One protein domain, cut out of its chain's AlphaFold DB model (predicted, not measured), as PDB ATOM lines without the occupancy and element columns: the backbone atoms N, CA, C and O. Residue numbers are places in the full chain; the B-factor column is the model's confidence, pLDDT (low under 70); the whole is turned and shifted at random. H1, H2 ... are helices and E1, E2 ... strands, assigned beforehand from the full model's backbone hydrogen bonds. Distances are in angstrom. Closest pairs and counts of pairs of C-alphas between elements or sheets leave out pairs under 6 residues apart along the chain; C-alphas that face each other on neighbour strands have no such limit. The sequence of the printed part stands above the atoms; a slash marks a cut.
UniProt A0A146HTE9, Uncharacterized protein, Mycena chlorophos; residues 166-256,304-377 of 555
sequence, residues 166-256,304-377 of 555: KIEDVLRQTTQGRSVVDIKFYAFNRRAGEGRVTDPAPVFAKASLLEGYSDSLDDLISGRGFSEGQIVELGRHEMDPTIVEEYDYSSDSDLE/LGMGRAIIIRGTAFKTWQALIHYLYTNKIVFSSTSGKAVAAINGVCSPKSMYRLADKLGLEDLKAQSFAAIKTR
ATOM      1  N   LYS A 166     172.590 135.669 190.017       79.06
ATOM      2  CA  LYS A 166     171.880 136.723 189.277       79.06
ATOM      3  C   LYS A 166     171.211 136.140 188.024       79.06
ATOM      4  O   LYS A 166     170.049 136.439 187.750       79.06
ATOM      5  N   ILE A 167     171.907 135.270 187.284       83.38
ATOM      6  CA  ILE A 167     171.372 134.576 186.097       83.38
ATOM      7  C   ILE A 167     170.264 133.599 186.501       83.38
ATOM      8  O   ILE A 167     169.221 133.563 185.849       83.38
ATOM      9  N   GLU A 168     170.446 132.853 187.593       83.31
ATOM     10  CA  GLU A 168     169.413 131.961 188.125       83.31
ATOM     11  C   GLU A 168     168.155 132.748 188.525       83.31
ATOM     12  O   GLU A 168     167.041 132.324 188.207       83.31
ATOM     13  N   ASP A 169     168.303 133.928 189.144       82.94
ATOM     14  CA  ASP A 169     167.157 134.792 189.430       82.94
ATOM     15  C   ASP A 169     166.479 135.312 188.162       82.94
ATOM     16  O   ASP A 169     165.256 135.261 188.069       82.94
ATOM     17  N   VAL A 170     167.236 135.727 187.144       86.25
ATOM     18  CA  VAL A 170     166.656 136.154 185.862       86.25
ATOM     19  C   VAL A 170     165.918 135.007 185.169       86.25
ATOM     20  O   VAL A 170     164.804 135.221 184.693       86.25
ATOM     21  N   LEU A 171     166.447 133.776 185.179       85.62
ATOM     22  CA  LEU A 171     165.722 132.603 184.673       85.62
ATOM     23  C   LEU A 171     164.465 132.298 185.503       85.62
ATOM     24  O   LEU A 171     163.403 132.037 184.939       85.62
ATOM     25  N   ARG A 172     164.528 132.412 186.833       84.38
ATOM     26  CA  ARG A 172     163.354 132.332 187.723       84.38
ATOM     27  C   ARG A 172     162.333 133.446 187.450       84.38
ATOM     28  O   ARG A 172     161.136 133.221 187.604       84.38
ATOM     29  N   GLN A 173     162.763 134.635 187.037       84.69
ATOM     30  CA  GLN A 173     161.866 135.716 186.631       84.69
ATOM     31  C   GLN A 173     161.161 135.406 185.294       84.69
ATOM     32  O   GLN A 173     159.995 135.782 185.143       84.69
ATOM     33  N   THR A 174     161.785 134.670 184.360       85.00
ATOM     34  CA  THR A 174     161.125 134.288 183.090       85.00
ATOM     35  C   THR A 174     159.997 133.285 183.295       85.00
ATOM     36  O   THR A 174     158.939 133.434 182.685       85.00
ATOM     37  N   THR A 175     160.150 132.325 184.216       85.62
ATOM     38  CA  THR A 175     159.080 131.361 184.546       85.62
ATOM     39  C   THR A 175     157.862 132.025 185.201       85.62
ATOM     40  O   THR A 175     156.779 131.446 185.218       85.62
ATOM     41  N   GLN A 176     158.013 133.266 185.679       86.75
ATOM     42  CA  GLN A 176     156.939 134.130 186.179       86.75
ATOM     43  C   GLN A 176     156.388 135.101 185.114       86.75
ATOM     44  O   GLN A 176     155.587 135.973 185.447       86.75
ATOM     45  N   GLY A 177     156.826 135.001 183.853       79.25
ATOM     46  CA  GLY A 177     156.390 135.875 182.757       79.25
ATOM     47  C   GLY A 177     156.919 137.314 182.823       79.25
ATOM     48  O   GLY A 177     156.317 138.207 182.230       79.25
ATOM     49  N   ARG A 178     158.013 137.575 183.554       78.88
ATOM     50  CA  ARG A 178     158.624 138.914 183.643       78.88
ATOM     51  C   ARG A 178     159.588 139.180 182.483       78.88
ATOM     52  O   ARG A 178     160.163 138.252 181.917       78.88
ATOM     53  N   SER A 179     159.827 140.460 182.181       78.50
ATOM     54  CA  SER A 179     160.800 140.857 181.154       78.50
ATOM     55  C   SER A 179     162.244 140.522 181.553       78.50
ATOM     56  O   SER A 179     162.751 140.974 182.586       78.50
ATOM     57  N   VAL A 180     162.919 139.791 180.664       82.00
ATOM     58  CA  VAL A 180     164.370 139.525 180.674       82.00
ATOM     59  C   VAL A 180     165.222 140.738 180.309       82.00
ATOM     60  O   VAL A 180     166.435 140.693 180.479       82.00
ATOM     61  N   VAL A 181     164.611 141.806 179.797       86.06
ATOM     62  CA  VAL A 181     165.300 143.008 179.322       86.06
ATOM     63  C   VAL A 181     164.668 144.242 179.958       86.06
ATOM     64  O   VAL A 181     163.444 144.398 179.947       86.06
ATOM     65  N   ASP A 182     165.514 145.118 180.486       85.69
ATOM     66  CA  ASP A 182     165.160 146.446 180.999       85.69
ATOM     67  C   ASP A 182     166.192 147.531 180.634       85.69
ATOM     68  O   ASP A 182     165.964 148.705 180.929       85.69
ATOM     69  N   ILE A 183     167.258 147.186 179.895       87.19
ATOM     70  CA  ILE A 183     168.195 148.139 179.283       87.19
ATOM     71  C   ILE A 183     168.320 147.886 177.772       87.19
ATOM     72  O   ILE A 183     168.348 146.743 177.311       87.19
ATOM     73  N   LYS A 184     168.441 148.972 177.005       89.31
ATOM     74  CA  LYS A 184     168.775 149.002 175.579       89.31
ATOM     75  C   LYS A 184     169.936 149.970 175.357       89.31
ATOM     76  O   LYS A 184     169.761 151.185 175.389       89.31
ATOM     77  N   PHE A 185     171.126 149.433 175.140       88.38
ATOM     78  CA  PHE A 185     172.284 150.216 174.724       88.38
ATOM     79  C   PHE A 185     172.238 150.447 173.213       88.38
ATOM     80  O   PHE A 185     171.840 149.546 172.480       88.38
ATOM     81  N   TYR A 186     172.689 151.603 172.740       85.88
ATOM     82  CA  TYR A 186     172.974 151.857 171.327       85.88
ATOM     83  C   TYR A 186     174.474 152.045 171.148       85.88
ATOM     84  O   TYR A 186     175.074 152.867 171.836       85.88
ATOM     85  N   ALA A 187     175.066 151.291 170.229       85.88
ATOM     86  CA  ALA A 187     176.475 151.388 169.871       85.88
ATOM     87  C   ALA A 187     176.611 151.297 168.348       85.88
ATOM     88  O   ALA A 187     175.858 150.575 167.691       85.88
ATOM     89  N   PHE A 188     177.550 152.042 167.776       85.19
ATOM     90  CA  PHE A 188     177.674 152.170 166.325       85.19
ATOM     91  C   PHE A 188     178.332 150.938 165.702       85.19
ATOM     92  O   PHE A 188     179.282 150.382 166.263       85.19
ATOM     93  N   ASN A 189     177.826 150.495 164.552       83.62
ATOM     94  CA  ASN A 189     178.356 149.334 163.838       83.62
ATOM     95  C   ASN A 189     179.294 149.709 162.678       83.62
ATOM     96  O   ASN A 189     180.121 148.878 162.293       83.62
ATOM     97  N   ARG A 190     179.206 150.934 162.138       77.50
ATOM     98  CA  ARG A 190     179.955 151.363 160.944       77.50
ATOM     99  C   ARG A 190     180.862 152.561 161.167       77.50
ATOM    100  O   ARG A 190     180.546 153.444 161.960       77.50
ATOM    101  N   ARG A 191     181.962 152.609 160.411       76.06
ATOM    102  CA  ARG A 191     182.750 153.821 160.156       76.06
ATOM    103  C   ARG A 191     182.221 154.506 158.903       76.06
ATOM    104  O   ARG A 191     182.185 153.887 157.845       76.06
ATOM    105  N   ALA A 192     181.901 155.786 159.020       71.19
ATOM    106  CA  ALA A 192     181.886 156.683 157.874       71.19
ATOM    107  C   ALA A 192     183.303 157.240 157.645       71.19
ATOM    108  O   ALA A 192     184.152 157.234 158.547       71.19
ATOM    109  N   GLY A 193     183.557 157.761 156.444       59.62
ATOM    110  CA  GLY A 193     184.790 158.497 156.155       59.62
ATOM    111  C   GLY A 193     185.039 159.662 157.128       59.62
ATOM    112  O   GLY A 193     184.122 160.159 157.783       59.62
ATOM    113  N   GLU A 194     186.294 160.120 157.206       64.06
ATOM    114  CA  GLU A 194     186.724 161.225 158.089       64.06
ATOM    115  C   GLU A 194     186.674 160.909 159.605       64.06
ATOM    116  O   GLU A 194     186.584 161.811 160.430       64.06
ATOM    117  N   GLY A 195     186.766 159.630 159.997       65.06
ATOM    118  CA  GLY A 195     186.875 159.245 161.416       65.06
ATOM    119  C   GLY A 195     185.564 159.381 162.196       65.06
ATOM    120  O   GLY A 195     185.574 159.649 163.395       65.06
ATOM    121  N   ARG A 196     184.428 159.207 161.517       74.62
ATOM    122  CA  ARG A 196     183.089 159.250 162.112       74.62
ATOM    123  C   ARG A 196     182.471 157.856 162.182       74.62
ATOM    124  O   ARG A 196     182.882 156.959 161.449       74.62
ATOM    125  N   VAL A 197     181.464 157.668 163.030       75.81
ATOM    126  CA  VAL A 197     180.688 156.418 163.101       75.81
ATOM    127  C   VAL A 197     179.195 156.628 162.897       75.81
ATOM    128  O   VAL A 197     178.638 157.672 163.232       75.81
ATOM    129  N   THR A 198     178.573 155.608 162.312       77.06
ATOM    130  CA  THR A 198     177.183 155.568 161.846       77.06
ATOM    131  C   THR A 198     176.566 154.193 162.140       77.06
ATOM    132  O   THR A 198     177.231 153.299 162.673       77.06
ATOM    133  N   ASP A 199     175.283 154.017 161.810       78.81
ATOM    134  CA  ASP A 199     174.528 152.770 162.028       78.81
ATOM    135  C   ASP A 199     174.440 152.382 163.531       78.81
ATOM    136  O   ASP A 199     175.086 151.425 163.973       78.81
ATOM    137  N   PRO A 200     173.703 153.161 164.359       82.88
ATOM    138  CA  PRO A 200     173.547 152.911 165.796       82.88
ATOM    139  C   PRO A 200     172.670 151.676 166.068       82.88
ATOM    140  O   PRO A 200     171.439 151.746 166.095       82.88
ATOM    141  N   ALA A 201     173.309 150.536 166.322       84.12
ATOM    142  CA  ALA A 201     172.646 149.252 166.515       84.12
ATOM    143  C   ALA A 201     172.329 148.965 168.006       84.12
ATOM    144  O   ALA A 201     173.150 149.255 168.886       84.12
ATOM    145  N   PRO A 202     171.151 148.385 168.328       87.19
ATOM    146  CA  PRO A 202     170.727 148.163 169.708       87.19
ATOM    147  C   PRO A 202     171.260 146.852 170.315       87.19
ATOM    148  O   PRO A 202     171.067 145.769 169.760       87.19
ATOM    149  N   VAL A 203     171.845 146.928 171.514       87.06
ATOM    150  CA  VAL A 203     172.197 145.784 172.374       87.06
ATOM    151  C   VAL A 203     171.279 145.777 173.597       87.06
ATOM    152  O   VAL A 203     171.278 146.711 174.398       87.06
ATOM    153  N   PHE A 204     170.494 144.714 173.759       89.56
ATOM    154  CA  PHE A 204     169.547 144.562 174.867       89.56
ATOM    155  C   PHE A 204     170.178 143.838 176.062       89.56
ATOM    156  O   PHE A 204     170.900 142.859 175.880       89.56
ATOM    157  N   ALA A 205     169.880 144.295 177.281       89.00
ATOM    158  CA  ALA A 205     170.443 143.743 178.509       89.00
ATOM    159  C   ALA A 205     169.505 143.866 179.729       89.00
ATOM    160  O   ALA A 205     168.409 144.435 179.657       89.00
ATOM    161  N   LYS A 206     169.963 143.312 180.856       89.12
ATOM    162  CA  LYS A 206     169.299 143.282 182.158       89.12
ATOM    163  C   LYS A 206     170.178 143.979 183.196       89.12
ATOM    164  O   LYS A 206     171.289 143.515 183.443       89.12
ATOM    165  N   ALA A 207     169.674 145.035 183.831       86.50
ATOM    166  CA  ALA A 207     170.397 145.820 184.835       86.50
ATOM    167  C   ALA A 207     171.016 144.933 185.928       86.50
ATOM    168  O   ALA A 207     172.229 144.923 186.112       86.50
ATOM    169  N   SER A 208     170.205 144.062 186.532       84.69
ATOM    170  CA  SER A 208     170.607 143.173 187.629       84.69
ATOM    171  C   SER A 208     171.620 142.074 187.264       84.69
ATOM    172  O   SER A 208     172.038 141.334 188.150       84.69
ATOM    173  N   LEU A 209     171.987 141.911 185.985       85.69
ATOM    174  CA  LEU A 209     173.103 141.047 185.558       85.69
ATOM    175  C   LEU A 209     174.412 141.825 185.382       85.69
ATOM    176  O   LEU A 209     175.478 141.221 185.400       85.69
ATOM    177  N   LEU A 210     174.331 143.144 185.209       86.31
ATOM    178  CA  LEU A 210     175.466 144.036 184.975       86.31
ATOM    179  C   LEU A 210     175.887 144.782 186.252       86.31
ATOM    180  O   LEU A 210     177.065 145.064 186.424       86.31
ATOM    181  N   GLU A 211     174.941 145.057 187.153       84.19
ATOM    182  CA  GLU A 211     175.181 145.700 188.452       84.19
ATOM    183  C   GLU A 211     176.237 144.954 189.291       84.19
ATOM    184  O   GLU A 211     176.215 143.721 189.406       84.19
ATOM    185  N   GLY A 212     177.138 145.709 189.919       80.88
ATOM    186  CA  GLY A 212     178.185 145.225 190.815       80.88
ATOM    187  C   GLY A 212     179.422 144.647 190.124       80.88
ATOM    188  O   GLY A 212     180.160 143.908 190.774       80.88
ATOM    189  N   TYR A 213     179.644 144.929 188.833       80.44
ATOM    190  CA  TYR A 213     180.897 144.585 188.138       80.44
ATOM    191  C   TYR A 213     181.926 145.727 188.152       80.44
ATOM    192  O   TYR A 213     183.119 145.450 188.260       80.44
ATOM    193  N   SER A 214     181.493 146.990 188.089       85.62
ATOM    194  CA  SER A 214     182.329 148.156 188.415       85.62
ATOM    195  C   SER A 214     181.483 149.406 188.667       85.62
ATOM    196  O   SER A 214     180.423 149.573 188.063       85.62
ATOM    197  N   ASP A 215     181.974 150.323 189.507       84.25
ATOM    198  CA  ASP A 215     181.270 151.573 189.839       84.25
ATOM    199  C   ASP A 215     180.931 152.404 188.583       84.25
ATOM    200  O   ASP A 215     179.832 152.942 188.458       84.25
ATOM    201  N   SER A 216     181.847 152.446 187.605       84.50
ATOM    202  CA  SER A 216     181.657 153.131 186.317       84.50
ATOM    203  C   SER A 216     180.502 152.554 185.492       84.50
ATOM    204  O   SER A 216     179.795 153.299 184.810       84.50
ATOM    205  N   LEU A 217     180.306 151.231 185.533       84.94
ATOM    206  CA  LEU A 217     179.202 150.557 184.853       84.94
ATOM    207  C   LEU A 217     177.886 150.771 185.620       84.94
ATOM    208  O   LEU A 217     176.856 151.074 185.015       84.94
ATOM    209  N   ASP A 218     177.935 150.684 186.949       85.31
ATOM    210  CA  ASP A 218     176.786 150.853 187.839       85.31
ATOM    211  C   ASP A 218     176.222 152.283 187.802       85.31
ATOM    212  O   ASP A 218     175.001 152.458 187.822       85.31
ATOM    213  N   ASP A 219     177.066 153.314 187.692       84.75
ATOM    214  CA  ASP A 219     176.621 154.707 187.556       84.75
ATOM    215  C   ASP A 219     176.096 155.034 186.150       84.75
ATOM    216  O   ASP A 219     175.106 155.767 186.034       84.75
ATOM    217  N   LEU A 220     176.654 154.420 185.097       82.56
ATOM    218  CA  LEU A 220     176.110 154.466 183.732       82.56
ATOM    219  C   LEU A 220     174.703 153.841 183.675       82.56
ATOM    220  O   LEU A 220     173.770 154.442 183.139       82.56
ATOM    221  N   ILE A 221     174.525 152.665 184.289       83.88
ATOM    222  CA  ILE A 221     173.237 151.959 184.398       83.88
ATOM    223  C   ILE A 221     172.247 152.731 185.279       83.88
ATOM    224  O   ILE A 221     171.074 152.875 184.923       83.88
ATOM    225  N   SER A 222     172.706 153.271 186.409       77.62
ATOM    226  CA  SER A 222     171.887 154.087 187.312       77.62
ATOM    227  C   SER A 222     171.500 155.433 186.693       77.62
ATOM    228  O   SER A 222     170.456 155.997 187.041       77.62
ATOM    229  N   GLY A 223     172.302 155.956 185.762       68.19
ATOM    230  CA  GLY A 223     172.223 157.332 185.268       68.19
ATOM    231  C   GLY A 223     172.616 158.364 186.328       68.19
ATOM    232  O   GLY A 223     172.097 159.479 186.323       68.19
ATOM    233  N   ARG A 224     173.498 158.003 187.270       58.19
ATOM    234  CA  ARG A 224     174.049 158.966 188.232       58.19
ATOM    235  C   ARG A 224     175.137 159.768 187.522       58.19
ATOM    236  O   ARG A 224     176.218 159.268 187.257       58.19
ATOM    237  N   GLY A 225     174.806 161.005 187.150       49.59
ATOM    238  CA  GLY A 225     175.703 161.923 186.436       49.59
ATOM    239  C   GLY A 225     175.613 161.880 184.904       49.59
ATOM    240  O   GLY A 225     175.999 162.853 184.264       49.59
ATOM    241  N   PHE A 226     175.039 160.827 184.310       54.53
ATOM    242  CA  PHE A 226     174.885 160.699 182.855       54.53
ATOM    243  C   PHE A 226     173.492 161.135 182.379       54.53
ATOM    244  O   PHE A 226     172.484 160.520 182.722       54.53
ATOM    245  N   SER A 227     173.435 162.154 181.514       51.28
ATOM    246  CA  SER A 227     172.202 162.652 180.874       51.28
ATOM    247  C   SER A 227     171.660 161.749 179.754       51.28
ATOM    248  O   SER A 227     170.704 162.114 179.075       51.28
ATOM    249  N   GLU A 228     172.272 160.584 179.544       58.53
ATOM    250  CA  GLU A 228     172.088 159.736 178.358       58.53
ATOM    251  C   GLU A 228     171.098 158.582 178.586       58.53
ATOM    252  O   GLU A 228     170.736 157.882 177.645       58.53
ATOM    253  N   GLY A 229     170.657 158.383 179.834       61.03
ATOM    254  CA  GLY A 229     169.753 157.307 180.242       61.03
ATOM    255  C   GLY A 229     168.275 157.706 180.237       61.03
ATOM    256  O   GLY A 229     167.748 158.058 181.293       61.03
ATOM    257  N   GLN A 230     167.582 157.609 179.098       71.19
ATOM    258  CA  GLN A 230     166.140 157.898 179.013       71.19
ATOM    259  C   GLN A 230     165.289 156.655 179.323       71.19
ATOM    260  O   GLN A 230     165.556 155.571 178.811       71.19
ATOM    261  N   ILE A 231     164.219 156.802 180.116       76.62
ATOM    262  CA  ILE A 231     163.215 155.738 180.304       76.62
ATOM    263  C   ILE A 231     162.237 155.750 179.120       76.62
ATOM    264  O   ILE A 231     161.599 156.771 178.859       76.62
ATOM    265  N   VAL A 232     162.125 154.625 178.412       78.56
ATOM    266  CA  VAL A 232     161.365 154.466 177.159       78.56
ATOM    267  C   VAL A 232     160.753 153.063 177.037       78.56
ATOM    268  O   VAL A 232     161.191 152.118 177.692       78.56
ATOM    269  N   GLU A 233     159.766 152.897 176.154       79.00
ATOM    270  CA  GLU A 233     159.251 151.580 175.758       79.00
ATOM    271  C   GLU A 233     160.257 150.912 174.807       79.00
ATOM    272  O   GLU A 233     160.371 151.288 173.637       79.00
ATOM    273  N   LEU A 234     161.037 149.947 175.308       78.62
ATOM    274  CA  LEU A 234     162.254 149.472 174.631       78.62
ATOM    275  C   LEU A 234     161.996 148.850 173.246       78.62
ATOM    276  O   LEU A 234     162.883 148.877 172.387       78.62
ATOM    277  N   GLY A 235     160.798 148.298 173.036       71.38
ATOM    278  CA  GLY A 235     160.367 147.685 171.778       71.38
ATOM    279  C   GLY A 235     159.856 148.663 170.714       71.38
ATOM    280  O   GLY A 235     159.754 148.271 169.558       71.38
ATOM    281  N   ARG A 236     159.559 149.919 171.082       73.38
ATOM    282  CA  ARG A 236     159.123 150.985 170.155       73.38
ATOM    283  C   ARG A 236     160.106 152.144 170.021       73.38
ATOM    284  O   ARG A 236     159.985 152.937 169.096       73.38
ATOM    285  N   HIS A 237     161.045 152.285 170.951       77.19
ATOM    286  CA  HIS A 237     162.065 153.320 170.863       77.19
ATOM    287  C   HIS A 237     163.095 152.971 169.784       77.19
ATOM    288  O   HIS A 237     163.780 151.949 169.876       77.19
ATOM    289  N   GLU A 238     163.230 153.837 168.788       74.31
ATOM    290  CA  GLU A 238     164.268 153.797 167.760       74.31
ATOM    291  C   GLU A 238     165.153 155.042 167.913       74.31
ATOM    292  O   GLU A 238     164.675 156.095 168.343       74.31
ATOM    293  N   MET A 239     166.447 154.908 167.614       70.94
ATOM    294  CA  MET A 239     167.355 156.057 167.526       70.94
ATOM    295  C   MET A 239     167.258 156.667 166.134       70.94
ATOM    296  O   MET A 239     167.009 155.956 165.162       70.94
ATOM    297  N   ASP A 240     167.503 157.972 166.037       70.12
ATOM    298  CA  ASP A 240     167.637 158.637 164.745       70.12
ATOM    299  C   ASP A 240     168.903 158.105 164.032       70.12
ATOM    300  O   ASP A 240     170.010 158.255 164.563       70.12
ATOM    301  N   PRO A 241     168.782 157.467 162.852       65.38
ATOM    302  CA  PRO A 241     169.924 156.901 162.135       65.38
ATOM    303  C   PRO A 241     170.861 157.974 161.555       65.38
ATOM    304  O   PRO A 241     171.933 157.632 161.060       65.38
ATOM    305  N   THR A 242     170.482 159.258 161.610       61.16
ATOM    306  CA  THR A 242     171.332 160.393 161.224       61.16
ATOM    307  C   THR A 242     172.238 160.891 162.354       61.16
ATOM    308  O   THR A 242     173.028 161.810 162.137       61.16
ATOM    309  N   ILE A 243     172.189 160.279 163.547       66.50
ATOM    310  CA  ILE A 243     173.178 160.529 164.602       66.50
ATOM    311  C   ILE A 243     174.535 159.991 164.135       66.50
ATOM    312  O   ILE A 243     174.724 158.785 163.975       66.50
ATOM    313  N   VAL A 244     175.486 160.908 163.959       63.41
ATOM    314  CA  VAL A 244     176.880 160.623 163.614       63.41
ATOM    315  C   VAL A 244     177.758 161.031 164.795       63.41
ATOM    316  O   VAL A 244     177.671 162.174 165.247       63.41
ATOM    317  N   GLU A 245     178.601 160.125 165.293       66.19
ATOM    318  CA  GLU A 245     179.574 160.436 166.353       66.19
ATOM    319  C   GLU A 245     180.998 160.571 165.780       66.19
ATOM    320  O   GLU A 245     181.360 159.909 164.807       66.19
ATOM    321  N   GLU A 246     181.810 161.442 166.380       58.41
ATOM    322  CA  GLU A 246     183.256 161.523 166.146       58.41
ATOM    323  C   GLU A 246     183.962 160.354 166.857       58.41
ATOM    324  O   GLU A 246     183.700 160.091 168.030       58.41
ATOM    325  N   TYR A 247     184.823 159.617 166.147       67.31
ATOM    326  CA  TYR A 247     185.425 158.369 166.629       67.31
ATOM    327  C   TYR A 247     186.936 158.357 166.370       67.31
ATOM    328  O   TYR A 247     187.435 157.874 165.351       67.31
ATOM    329  N   ASP A 248     187.671 158.856 167.356       58.97
ATOM    330  CA  ASP A 248     189.124 159.034 167.384       58.97
ATOM    331  C   ASP A 248     189.934 157.723 167.257       58.97
ATOM    332  O   ASP A 248     191.088 157.732 166.819       58.97
ATOM    333  N   TYR A 249     189.334 156.565 167.551       64.38
ATOM    334  CA  TYR A 249     190.012 155.262 167.516       64.38
ATOM    335  C   TYR A 249     189.939 154.579 166.141       64.38
ATOM    336  O   TYR A 249     189.215 153.603 165.925       64.38
ATOM    337  N   SER A 250     190.756 155.043 165.195       56.47
ATOM    338  CA  SER A 250     190.917 154.443 163.854       56.47
ATOM    339  C   SER A 250     191.444 152.995 163.844       56.47
ATOM    340  O   SER A 250     191.367 152.320 162.823       56.47
ATOM    341  N   SER A 251     191.973 152.496 164.970       57.00
ATOM    342  CA  SER A 251     192.632 151.179 165.076       57.00
ATOM    343  C   SER A 251     191.713 150.005 165.458       57.00
ATOM    344  O   SER A 251     192.172 148.860 165.468       57.00
ATOM    345  N   ASP A 252     190.439 150.252 165.782       67.06
ATOM    346  CA  ASP A 252     189.493 149.193 166.162       67.06
ATOM    347  C   ASP A 252     188.949 148.466 164.920       67.06
ATOM    348  O   ASP A 252     188.226 149.053 164.114       67.06
ATOM    349  N   SER A 253     189.234 147.169 164.794       67.12
ATOM    350  CA  SER A 253     188.764 146.307 163.695       67.12
ATOM    351  C   SER A 253     187.362 145.711 163.917       67.12
ATOM    352  O   SER A 253     187.024 144.700 163.307       67.12
ATOM    353  N   ASP A 254     186.586 146.271 164.849       71.44
ATOM    354  CA  ASP A 254     185.262 145.765 165.256       71.44
ATOM    355  C   ASP A 254     184.091 146.512 164.589       71.44
ATOM    356  O   ASP A 254     182.929 146.131 164.756       71.44
ATOM    357  N   LEU A 255     184.397 147.560 163.820       72.00
ATOM    358  CA  LEU A 255     183.455 148.303 162.986       72.00
ATOM    359  C   LEU A 255     183.511 147.792 161.540       72.00
ATOM    360  O   LEU A 255     184.550 147.328 161.076       72.00
ATOM    361  N   GLU A 256     182.387 147.878 160.838       69.88
ATOM    362  CA  GLU A 256     182.326 147.733 159.381       69.88
ATOM    363  C   GLU A 256     182.762 149.042 158.710       69.88
ATOM    364  O   GLU A 256     182.272 150.114 159.067       69.88
ATOM    365  N   LEU A 304     158.621 144.357 174.545       66.12
ATOM    366  CA  LEU A 304     159.620 144.783 175.515       66.12
ATOM    367  C   LEU A 304     159.075 146.013 176.252       66.12
ATOM    368  O   LEU A 304     158.773 147.032 175.628       66.12
ATOM    369  N   GLY A 305     158.929 145.894 177.573       73.25
ATOM    370  CA  GLY A 305     158.294 146.911 178.408       73.25
ATOM    371  C   GLY A 305     159.096 148.208 178.561       73.25
ATOM    372  O   GLY A 305     160.072 148.474 177.855       73.25
ATOM    373  N   MET A 306     158.678 149.023 179.530       79.12
ATOM    374  CA  MET A 306     159.426 150.216 179.928       79.12
ATOM    375  C   MET A 306     160.788 149.821 180.507       79.12
ATOM    376  O   MET A 306     160.864 148.987 181.409       79.12
ATOM    377  N   GLY A 307     161.845 150.449 180.005       81.88
ATOM    378  CA  GLY A 307     163.226 150.257 180.431       81.88
ATOM    379  C   GLY A 307     164.082 151.463 180.053       81.88
ATOM    380  O   GLY A 307     163.550 152.495 179.647       81.88
ATOM    381  N   ARG A 308     165.403 151.364 180.194       85.12
ATOM    382  CA  ARG A 308     166.334 152.474 179.950       85.12
ATOM    383  C   ARG A 308     167.041 152.339 178.600       85.12
ATOM    384  O   ARG A 308     167.701 151.332 178.358       85.12
ATOM    385  N   ALA A 309     166.953 153.361 177.755       84.94
ATOM    386  CA  ALA A 309     167.833 153.534 176.603       84.94
ATOM    387  C   ALA A 309     169.094 154.312 177.012       84.94
ATOM    388  O   ALA A 309     168.983 155.272 177.771       84.94
ATOM    389  N   ILE A 310     170.269 153.892 176.531       84.88
ATOM    390  CA  ILE A 310     171.580 154.522 176.783       84.88
ATOM    391  C   ILE A 310     172.373 154.547 175.467       84.88
ATOM    392  O   ILE A 310     172.423 153.532 174.772       84.88
ATOM    393  N   ILE A 311     173.030 155.661 175.131       84.00
ATOM    394  CA  ILE A 311     174.003 155.729 174.022       84.00
ATOM    395  C   ILE A 311     175.396 155.381 174.562       84.00
ATOM    396  O   ILE A 311     175.814 155.915 175.584       84.00
ATOM    397  N   ILE A 312     176.127 154.497 173.881       85.12
ATOM    398  CA  ILE A 312     177.492 154.103 174.240       85.12
ATOM    399  C   ILE A 312     178.487 154.775 173.296       85.12
ATOM    400  O   ILE A 312     178.680 154.359 172.155       85.12
ATOM    401  N   ARG A 313     179.148 155.810 173.816       82.75
ATOM    402  CA  ARG A 313     180.089 156.645 173.065       82.75
ATOM    403  C   ARG A 313     181.451 156.005 172.839       82.75
ATOM    404  O   ARG A 313     182.033 155.403 173.757       82.75
ATOM    405  N   GLY A 314     181.996 156.206 171.640       77.94
ATOM    406  CA  GLY A 314     183.369 155.830 171.286       77.94
ATOM    407  C   GLY A 314     183.681 154.334 171.430       77.94
ATOM    408  O   GLY A 314     184.830 153.975 171.693       77.94
ATOM    409  N   THR A 315     182.673 153.458 171.319       84.88
ATOM    410  CA  THR A 315     182.817 151.992 171.397       84.88
ATOM    411  C   THR A 315     182.020 151.320 170.280       84.88
ATOM    412  O   THR A 315     180.855 151.646 170.072       84.88
ATOM    413  N   ALA A 316     182.626 150.359 169.583       88.12
ATOM    414  CA  ALA A 316     181.963 149.615 168.518       88.12
ATOM    415  C   ALA A 316     180.898 148.637 169.048       88.12
ATOM    416  O   ALA A 316     181.082 147.995 170.087       88.12
ATOM    417  N   PHE A 317     179.819 148.453 168.281       87.50
ATOM    418  CA  PHE A 317     178.715 147.534 168.582       87.50
ATOM    419  C   PHE A 317     179.192 146.122 168.941       87.50
ATOM    420  O   PHE A 317     178.771 145.565 169.955       87.50
ATOM    421  N   LYS A 318     180.107 145.554 168.145       87.94
ATOM    422  CA  LYS A 318     180.602 144.181 168.338       87.94
ATOM    423  C   LYS A 318     181.436 144.051 169.622       87.94
ATOM    424  O   LYS A 318     181.286 143.070 170.349       87.94
ATOM    425  N   THR A 319     182.231 145.070 169.964       90.44
ATOM    426  CA  THR A 319     182.963 145.137 171.240       90.44
ATOM    427  C   THR A 319     182.005 145.249 172.429       90.44
ATOM    428  O   THR A 319     182.157 144.514 173.401       90.44
ATOM    429  N   TRP A 320     180.976 146.103 172.354       91.44
ATOM    430  CA  TRP A 320     179.991 146.235 173.434       91.44
ATOM    431  C   TRP A 320     179.140 144.966 173.608       91.44
ATOM    432  O   TRP A 320     178.925 144.509 174.728       91.44
ATOM    433  N   GLN A 321     178.715 144.328 172.514       89.62
ATOM    434  CA  GLN A 321     178.009 143.043 172.563       89.62
ATOM    435  C   GLN A 321     178.878 141.943 173.204       89.62
ATOM    436  O   GLN A 321     178.377 141.163 174.017       89.62
ATOM    437  N   ALA A 322     180.177 141.901 172.887       89.69
ATOM    438  CA  ALA A 322     181.128 140.985 173.514       89.69
ATOM    439  C   ALA A 322     181.325 141.266 175.014       89.69
ATOM    440  O   ALA A 322     181.421 140.316 175.788       89.69
ATOM    441  N   LEU A 323     181.308 142.535 175.445       91.06
ATOM    442  CA  LEU A 323     181.327 142.897 176.867       91.06
ATOM    443  C   LEU A 323     180.080 142.378 177.595       91.06
ATOM    444  O   LEU A 323     180.214 141.713 178.618       91.06
ATOM    445  N   ILE A 324     178.874 142.628 177.071       90.44
ATOM    446  CA  ILE A 324     177.630 142.143 177.697       90.44
ATOM    447  C   ILE A 324     177.624 140.606 177.773       90.44
ATOM    448  O   ILE A 324     177.271 140.043 178.807       90.44
ATOM    449  N   HIS A 325     178.091 139.916 176.725       87.69
ATOM    450  CA  HIS A 325     178.260 138.461 176.757       87.69
ATOM    451  C   HIS A 325     179.288 138.009 177.808       87.69
ATOM    452  O   HIS A 325     179.038 137.039 178.525       87.69
ATOM    453  N   TYR A 326     180.426 138.700 177.925       87.19
ATOM    454  CA  TYR A 326     181.438 138.414 178.940       87.19
ATOM    455  C   TYR A 326     180.862 138.555 180.353       87.19
ATOM    456  O   TYR A 326     180.932 137.600 181.121       87.19
ATOM    457  N   LEU A 327     180.206 139.676 180.669       85.50
ATOM    458  CA  LEU A 327     179.586 139.911 181.979       85.50
ATOM    459  C   LEU A 327     178.520 138.848 182.314       85.50
ATOM    460  O   LEU A 327     178.396 138.434 183.460       85.50
ATOM    461  N   TYR A 328     177.808 138.323 181.312       84.00
ATOM    462  CA  TYR A 328     176.812 137.255 181.486       84.00
ATOM    463  C   TYR A 328     177.396 135.833 181.596       84.00
ATOM    464  O   TYR A 328     176.651 134.894 181.879       84.00
ATOM    465  N   THR A 329     178.678 135.608 181.293       81.19
ATOM    466  CA  THR A 329     179.226 134.238 181.150       81.19
ATOM    467  C   THR A 329     180.619 134.025 181.747       81.19
ATOM    468  O   THR A 329     181.099 132.889 181.754       81.19
ATOM    469  N   ASN A 330     181.264 135.103 182.202       81.00
ATOM    470  CA  ASN A 330     182.699 135.234 182.471       81.00
ATOM    471  C   ASN A 330     183.587 134.695 181.328       81.00
ATOM    472  O   ASN A 330     184.645 134.112 181.567       81.00
ATOM    473  N   LYS A 331     183.128 134.803 180.068       78.62
ATOM    474  CA  LYS A 331     183.812 134.244 178.888       78.62
ATOM    475  C   LYS A 331     183.828 135.212 177.715       78.62
ATOM    476  O   LYS A 331     182.785 135.657 177.233       78.62
ATOM    477  N   ILE A 332     185.036 135.469 177.228       84.00
ATOM    478  CA  ILE A 332     185.314 136.299 176.060       84.00
ATOM    479  C   ILE A 332     186.067 135.499 174.993       84.00
ATOM    480  O   ILE A 332     186.843 134.596 175.302       84.00
ATOM    481  N   VAL A 333     185.824 135.832 173.725       84.94
ATOM    482  CA  VAL A 333     186.522 135.266 172.567       84.94
ATOM    483  C   VAL A 333     187.044 136.416 171.713       84.94
ATOM    484  O   VAL A 333     186.295 137.323 171.353       84.94
ATOM    485  N   PHE A 334     188.332 136.382 171.372       85.12
ATOM    486  CA  PHE A 334     188.977 137.456 170.618       85.12
ATOM    487  C   PHE A 334     189.150 137.093 169.135       85.12
ATOM    488  O   PHE A 334     189.708 136.041 168.818       85.12
ATOM    489  N   SER A 335     188.739 137.971 168.215       79.81
ATOM    490  CA  SER A 335     188.832 137.765 166.758       79.81
ATOM    491  C   SER A 335     190.284 137.572 166.325       79.81
ATOM    492  O   SER A 335     191.136 138.376 166.692       79.81
ATOM    493  N   SER A 336     190.617 136.524 165.564       60.94
ATOM    494  CA  SER A 336     191.980 136.386 165.024       60.94
ATOM    495  C   SER A 336     192.217 137.426 163.927       60.94
ATOM    496  O   SER A 336     191.398 137.572 163.023       60.94
ATOM    497  N   THR A 337     193.324 138.164 163.999       54.66
ATOM    498  CA  THR A 337     193.611 139.321 163.134       54.66
ATOM    499  C   THR A 337     194.155 138.938 161.749       54.66
ATOM    500  O   THR A 337     195.191 139.437 161.317       54.66
ATOM    501  N   SER A 338     193.426 138.078 161.029       43.38
ATOM    502  CA  SER A 338     193.552 137.906 159.574       43.38
ATOM    503  C   SER A 338     192.310 137.237 158.961       43.38
ATOM    504  O   SER A 338     191.978 136.111 159.325       43.38
ATOM    505  N   GLY A 339     191.701 137.877 157.956       39.09
ATOM    506  CA  GLY A 339     190.732 137.252 157.044       39.09
ATOM    507  C   GLY A 339     189.243 137.417 157.401       39.09
ATOM    508  O   GLY A 339     188.822 137.259 158.545       39.09
ATOM    509  N   LYS A 340     188.423 137.687 156.374       43.69
ATOM    510  CA  LYS A 340     186.952 137.784 156.448       43.69
ATOM    511  C   LYS A 340     186.322 136.382 156.631       43.69
ATOM    512  O   LYS A 340     185.839 135.812 155.660       43.69
ATOM    513  N   ALA A 341     186.383 135.797 157.839       38.84
ATOM    514  CA  ALA A 341     186.051 134.370 158.041       38.84
ATOM    515  C   ALA A 341     185.256 133.975 159.313       38.84
ATOM    516  O   ALA A 341     184.911 132.804 159.447       38.84
ATOM    517  N   VAL A 342     184.927 134.891 160.241       43.50
ATOM    518  CA  VAL A 342     184.168 134.562 161.483       43.50
ATOM    519  C   VAL A 342     182.951 135.485 161.681       43.50
ATOM    520  O   VAL A 342     182.637 135.923 162.782       43.50
ATOM    521  N   ALA A 343     182.236 135.788 160.597       40.38
ATOM    522  CA  ALA A 343     181.116 136.740 160.571       40.38
ATOM    523  C   ALA A 343     179.780 136.202 161.153       40.38
ATOM    524  O   ALA A 343     178.712 136.644 160.741       40.38
ATOM    525  N   ALA A 344     179.822 135.219 162.061       42.19
ATOM    526  CA  ALA A 344     178.628 134.516 162.554       42.19
ATOM    527  C   ALA A 344     178.682 134.056 164.028       42.19
ATOM    528  O   ALA A 344     177.737 133.425 164.499       42.19
ATOM    529  N   ILE A 345     179.758 134.346 164.772       47.38
ATOM    530  CA  ILE A 345     179.832 134.041 166.211       47.38
ATOM    531  C   ILE A 345     179.565 135.329 166.994       47.38
ATOM    532  O   ILE A 345     180.401 136.231 167.021       47.38
ATOM    533  N   ASN A 346     178.397 135.405 167.634       57.56
ATOM    534  CA  ASN A 346     178.036 136.509 168.526       57.56
ATOM    535  C   ASN A 346     179.053 136.624 169.677       57.56
ATOM    536  O   ASN A 346     179.434 135.611 170.265       57.56
ATOM    537  N   GLY A 347     179.454 137.849 170.026       63.09
ATOM    538  CA  GLY A 347     180.362 138.109 171.152       63.09
ATOM    539  C   GLY A 347     181.864 137.929 170.877       63.09
ATOM    540  O   GLY A 347     182.639 137.852 171.829       63.09
ATOM    541  N   VAL A 348     182.297 137.886 169.611       80.12
ATOM    542  CA  VAL A 348     183.723 137.966 169.239       80.12
ATOM    543  C   VAL A 348     184.127 139.422 168.973       80.12
ATOM    544  O   VAL A 348     183.430 140.129 168.248       80.12
ATOM    545  N   CYS A 349     185.262 139.871 169.518       85.38
ATOM    546  CA  CYS A 349     185.776 141.243 169.349       85.38
ATOM    547  C   CYS A 349     187.313 141.311 169.296       85.38
ATOM    548  O   CYS A 349     188.002 140.341 169.615       85.38
ATOM    549  N   SER A 350     187.875 142.453 168.909       87.50
ATOM    550  CA  SER A 350     189.315 142.707 168.946       87.50
ATOM    551  C   SER A 350     189.796 142.934 170.385       87.50
ATOM    552  O   SER A 350     189.185 143.706 171.132       87.50
ATOM    553  N   PRO A 351     190.932 142.333 170.794       89.00
ATOM    554  CA  PRO A 351     191.445 142.500 172.149       89.00
ATOM    555  C   PRO A 351     191.954 143.927 172.406       89.00
ATOM    556  O   PRO A 351     192.027 144.330 173.559       89.00
ATOM    557  N   LYS A 352     192.252 144.722 171.364       89.12
ATOM    558  CA  LYS A 352     192.616 146.143 171.515       89.12
ATOM    559  C   LYS A 352     191.406 146.983 171.931       89.12
ATOM    560  O   LYS A 352     191.469 147.684 172.940       89.12
ATOM    561  N   SER A 353     190.295 146.848 171.202       88.69
ATOM    562  CA  SER A 353     189.026 147.508 171.522       88.69
ATOM    563  C   SER A 353     188.550 147.115 172.920       88.69
ATOM    564  O   SER A 353     188.114 147.968 173.688       88.69
ATOM    565  N   MET A 354     188.665 145.826 173.269       92.31
ATOM    566  CA  MET A 354     188.252 145.338 174.583       92.31
ATOM    567  C   MET A 354     189.183 145.789 175.711       92.31
ATOM    568  O   MET A 354     188.680 146.178 176.756       92.31
ATOM    569  N   TYR A 355     190.507 145.810 175.517       91.88
ATOM    570  CA  TYR A 355     191.434 146.367 176.509       91.88
ATOM    571  C   TYR A 355     191.070 147.824 176.829       91.88
ATOM    572  O   TYR A 355     190.893 148.176 177.992       91.88
ATOM    573  N   ARG A 356     190.854 148.643 175.789       89.88
ATOM    574  CA  ARG A 356     190.416 150.044 175.903       89.88
ATOM    575  C   ARG A 356     189.069 150.188 176.621       89.88
ATOM    576  O   ARG A 356     188.904 151.087 177.441       89.88
ATOM    577  N   LEU A 357     188.110 149.310 176.325       90.56
ATOM    578  CA  LEU A 357     186.788 149.310 176.953       90.56
ATOM    579  C   LEU A 357     186.838 148.868 178.425       90.56
ATOM    580  O   LEU A 357     186.179 149.474 179.265       90.56
ATOM    581  N   ALA A 358     187.633 147.845 178.739       91.38
ATOM    582  CA  ALA A 358     187.822 147.338 180.091       91.38
ATOM    583  C   ALA A 358     188.534 148.365 180.982       91.38
ATOM    584  O   ALA A 358     188.075 148.611 182.092       91.38
ATOM    585  N   ASP A 359     189.578 149.026 180.472       91.56
ATOM    586  CA  ASP A 359     190.284 150.123 181.147       91.56
ATOM    587  C   ASP A 359     189.343 151.314 181.425       91.56
ATOM    588  O   ASP A 359     189.202 151.744 182.568       91.56
ATOM    589  N   LYS A 360     188.570 151.756 180.416       88.62
ATOM    590  CA  LYS A 360     187.539 152.810 180.552       88.62
ATOM    591  C   LYS A 360     186.451 152.478 181.588       88.62
ATOM    592  O   LYS A 360     185.835 153.392 182.135       88.62
ATOM    593  N   LEU A 361     186.190 151.194 181.843       87.06
ATOM    594  CA  LEU A 361     185.175 150.720 182.789       87.06
ATOM    595  C   LEU A 361     185.749 150.230 184.130       87.06
ATOM    596  O   LEU A 361     184.957 149.881 185.001       87.06
ATOM    597  N   GLY A 362     187.071 150.199 184.326       87.00
ATOM    598  CA  GLY A 362     187.703 149.666 185.545       87.00
ATOM    599  C   GLY A 362     187.601 148.141 185.712       87.00
ATOM    600  O   GLY A 362     187.620 147.639 186.831       87.00
ATOM    601  N   LEU A 363     187.458 147.390 184.614       85.94
ATOM    602  CA  LEU A 363     187.300 145.930 184.608       85.94
ATOM    603  C   LEU A 363     188.666 145.230 184.489       85.94
ATOM    604  O   LEU A 363     189.005 144.666 183.444       85.94
ATOM    605  N   GLU A 364     189.463 145.278 185.556       86.56
ATOM    606  CA  GLU A 364     190.872 144.846 185.549       86.56
ATOM    607  C   GLU A 364     191.085 143.378 185.117       86.56
ATOM    608  O   GLU A 364     191.978 143.108 184.314       86.56
ATOM    609  N   ASP A 365     190.225 142.431 185.516       85.31
ATOM    610  CA  ASP A 365     190.322 141.025 185.066       85.31
ATOM    611  C   ASP A 365     190.146 140.874 183.541       85.31
ATOM    612  O   ASP A 365     190.781 140.033 182.896       85.31
ATOM    613  N   LEU A 366     189.283 141.696 182.938       84.44
ATOM    614  CA  LEU A 366     189.005 141.693 181.500       84.44
ATOM    615  C   LEU A 366     190.104 142.420 180.713       84.44
ATOM    616  O   LEU A 366     190.483 141.995 179.615       84.44
ATOM    617  N   LYS A 367     190.661 143.482 181.299       90.75
ATOM    618  CA  LYS A 367     191.846 144.200 180.819       90.75
ATOM    619  C   LYS A 367     193.072 143.283 180.816       90.75
ATOM    620  O   LYS A 367     193.724 143.167 179.781       90.75
ATOM    621  N   ALA A 368     193.310 142.525 181.887       86.75
ATOM    622  CA  ALA A 368     194.381 141.530 181.978       86.75
ATOM    623  C   ALA A 368     194.233 140.392 180.947       86.75
ATOM    624  O   ALA A 368     195.200 140.043 180.263       86.75
ATOM    625  N   GLN A 369     193.021 139.853 180.756       84.62
ATOM    626  CA  GLN A 369     192.739 138.872 179.694       84.62
ATOM    627  C   GLN A 369     193.000 139.448 178.293       84.62
ATOM    628  O   GLN A 369     193.620 138.792 177.451       84.62
ATOM    629  N   SER A 370     192.579 140.691 178.048       89.44
ATOM    630  CA  SER A 370     192.808 141.385 176.776       89.44
ATOM    631  C   SER A 370     194.299 141.669 176.541       89.44
ATOM    632  O   SER A 370     194.793 141.476 175.433       89.44
ATOM    633  N   PHE A 371     195.052 142.027 177.584       89.94
ATOM    634  CA  PHE A 371     196.504 142.231 177.550       89.94
ATOM    635  C   PHE A 371     197.262 140.947 177.189       89.94
ATOM    636  O   PHE A 371     198.128 140.959 176.311       89.94
ATOM    637  N   ALA A 372     196.895 139.815 177.797       87.69
ATOM    638  CA  ALA A 372     197.433 138.504 177.439       87.69
ATOM    639  C   ALA A 372     197.102 138.125 175.979       87.69
ATOM    640  O   ALA A 372     197.956 137.611 175.247       87.69
ATOM    641  N   ALA A 373     195.890 138.444 175.514       87.00
ATOM    642  CA  ALA A 373     195.475 138.231 174.130       87.00
ATOM    643  C   ALA A 373     196.151 139.177 173.117       87.00
ATOM    644  O   ALA A 373     196.249 138.820 171.945       87.00
ATOM    645  N   ILE A 374     196.639 140.351 173.538       89.00
ATOM    646  CA  ILE A 374     197.492 141.234 172.725       89.00
ATOM    647  C   ILE A 374     198.915 140.664 172.658       89.00
ATOM    648  O   ILE A 374     199.442 140.474 171.562       89.00
ATOM    649  N   LYS A 375     199.509 140.306 173.806       86.94
ATOM    650  CA  LYS A 375     200.868 139.738 173.888       86.94
ATOM    651  C   LYS A 375     201.046 138.479 173.038       86.94
ATOM    652  O   LYS A 375     202.021 138.377 172.305       86.94
ATOM    653  N   THR A 376     200.081 137.558 173.059       85.88
ATOM    654  CA  THR A 376     200.125 136.312 172.257       85.88
ATOM    655  C   THR A 376     200.017 136.524 170.737       85.88
ATOM    656  O   THR A 376     200.104 135.558 169.982       85.88
ATOM    657  N   ARG A 377     199.841 137.768 170.268       83.12
ATOM    658  CA  ARG A 377     199.760 138.151 168.844       83.12
ATOM    659  C   ARG A 377     200.954 138.979 168.366       83.12
ATOM    660  O   ARG A 377     200.981 139.405 167.205       83.12
TER     661      ARG A 377
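Overview. This is residues 166 to 256 and 304 to 377 of the 555 residues of an uncharacterized protein of Mycena chlorophos (UniProt A0A146HTE9). A strongly twisted sheet of four strands has its longest helix, H4, packed along one face over the hairpin E1 and E2, and the helical hairpin of H5 and H6 packs on H4 through H5. The short helix H2 packs on residues 324 to 328 of H4, H3 grazes the sheet beside E4, and H1 lies farthest from the middle, with residues 172 to 177 sticking out. The printed part has 165 residues with six named helices and four named strands, in the order H1 E1 E2 H2 H3 E3 E4 H4 H5 H6. The sheet is mixed, in the order E2, E1, E4, E3, and the class is mixed, helices and strands. The whole is compact, with a radius of gyration of the C-alphas of 16.0 A and spans of 46 by 36 by 32 A.

Along the chain. H1, residues 166 to 174, begins at C-alpha 166 at (171.880, 136.723, 189.277). E1, residues 183 to 192, is 26.8 A long, and E2, residues 196 to 205, is 25.9 A long and bends by 63 degrees at residue 199. H2, residues 207 to 210, and H3, residues 215 to 222, come next, followed by E3, residues 230 to 233. After the cut, E4, residues 306 to 316, is 25.3 A long, begins at C-alpha 306 at (159.426, 150.216, 179.928) and bends by 87 degrees at residue 313. H4, residues 317 to 329, is 18.3 A long. H5, residues 351 to 361, is 14.8 A long, and H6, residues 364 to 375, is 16.2 A long and ends at C-alpha 375 at (200.868, 139.738, 173.888).

Arrangement. In the sheet E1 and E2 form an antiparallel hairpin, with N 185 and O 203 2.8 A apart, within hydrogen-bond range. E1 and E4 are parallel, at 31 degrees, with N 186 and O 310 2.8 A apart. E4 and the edge strand E3 are antiparallel, with N 232 and O 307 2.8 A apart. E2, H2, H3 and E3 form a split strand-helix-strand unit, two strands running the same way with E1 and E4 between them, and its crossover is right-handed. H4 and the sheet make two layers, a helix on one face of a sheet; H4 lies over E2 and E1 at a height over the sheet of 10.1 A and runs along the strands, at 14 degrees to E2 on the local plane. H2 touches residues 324 to 328 of H4, closest at the C-alphas of Leu 210 and Leu 327, 6.6 A. H1 and H2 only just touch, with 3 pairs of C-alphas within 8 A, the closest those of Lys 166 and Leu 209, 5.8 A. H2 and H3 also only just touch, with 3 such pairs, the closest those of Ala 207 and Ile 221, 6.8 A. H3 only grazes the sheet, with residues 220 to 222. H5 grazes it with residues 353 to 357 and only just touches H4, with 3 pairs of C-alphas within 8 A, the closest those of Thr 319 and Met 354, 6.3 A. H5 and H6, a helical hairpin, touch at a shallow tilt of 22 degrees, opposite ways, closest at the C-alphas of Tyr 355 and Lys 367, 4.8 A. H4 and H6 are apart. In H1, H3, H4, H5 and H6 every O i to N i+4 pair is within hydrogen-bond range; H2 is too short for such a pair.

Size, cuts and confidence. The two C-alphas farthest apart, those of Gln 176 and Glu 194, are 49.1 A apart. Residues 257 to 303 are not printed, and C-alphas 256 and 304 are 28.0 A apart across the cut. The link from H4 to H5 is long, at 21 residues. Residues 245 to 246 pair antiparallel with residues 196 to 197 of E2. Mean pLDDT of the printed part is 77.9; 37 residues are under 70, among them 223 to 229, 241 to 253 and 336 to 347.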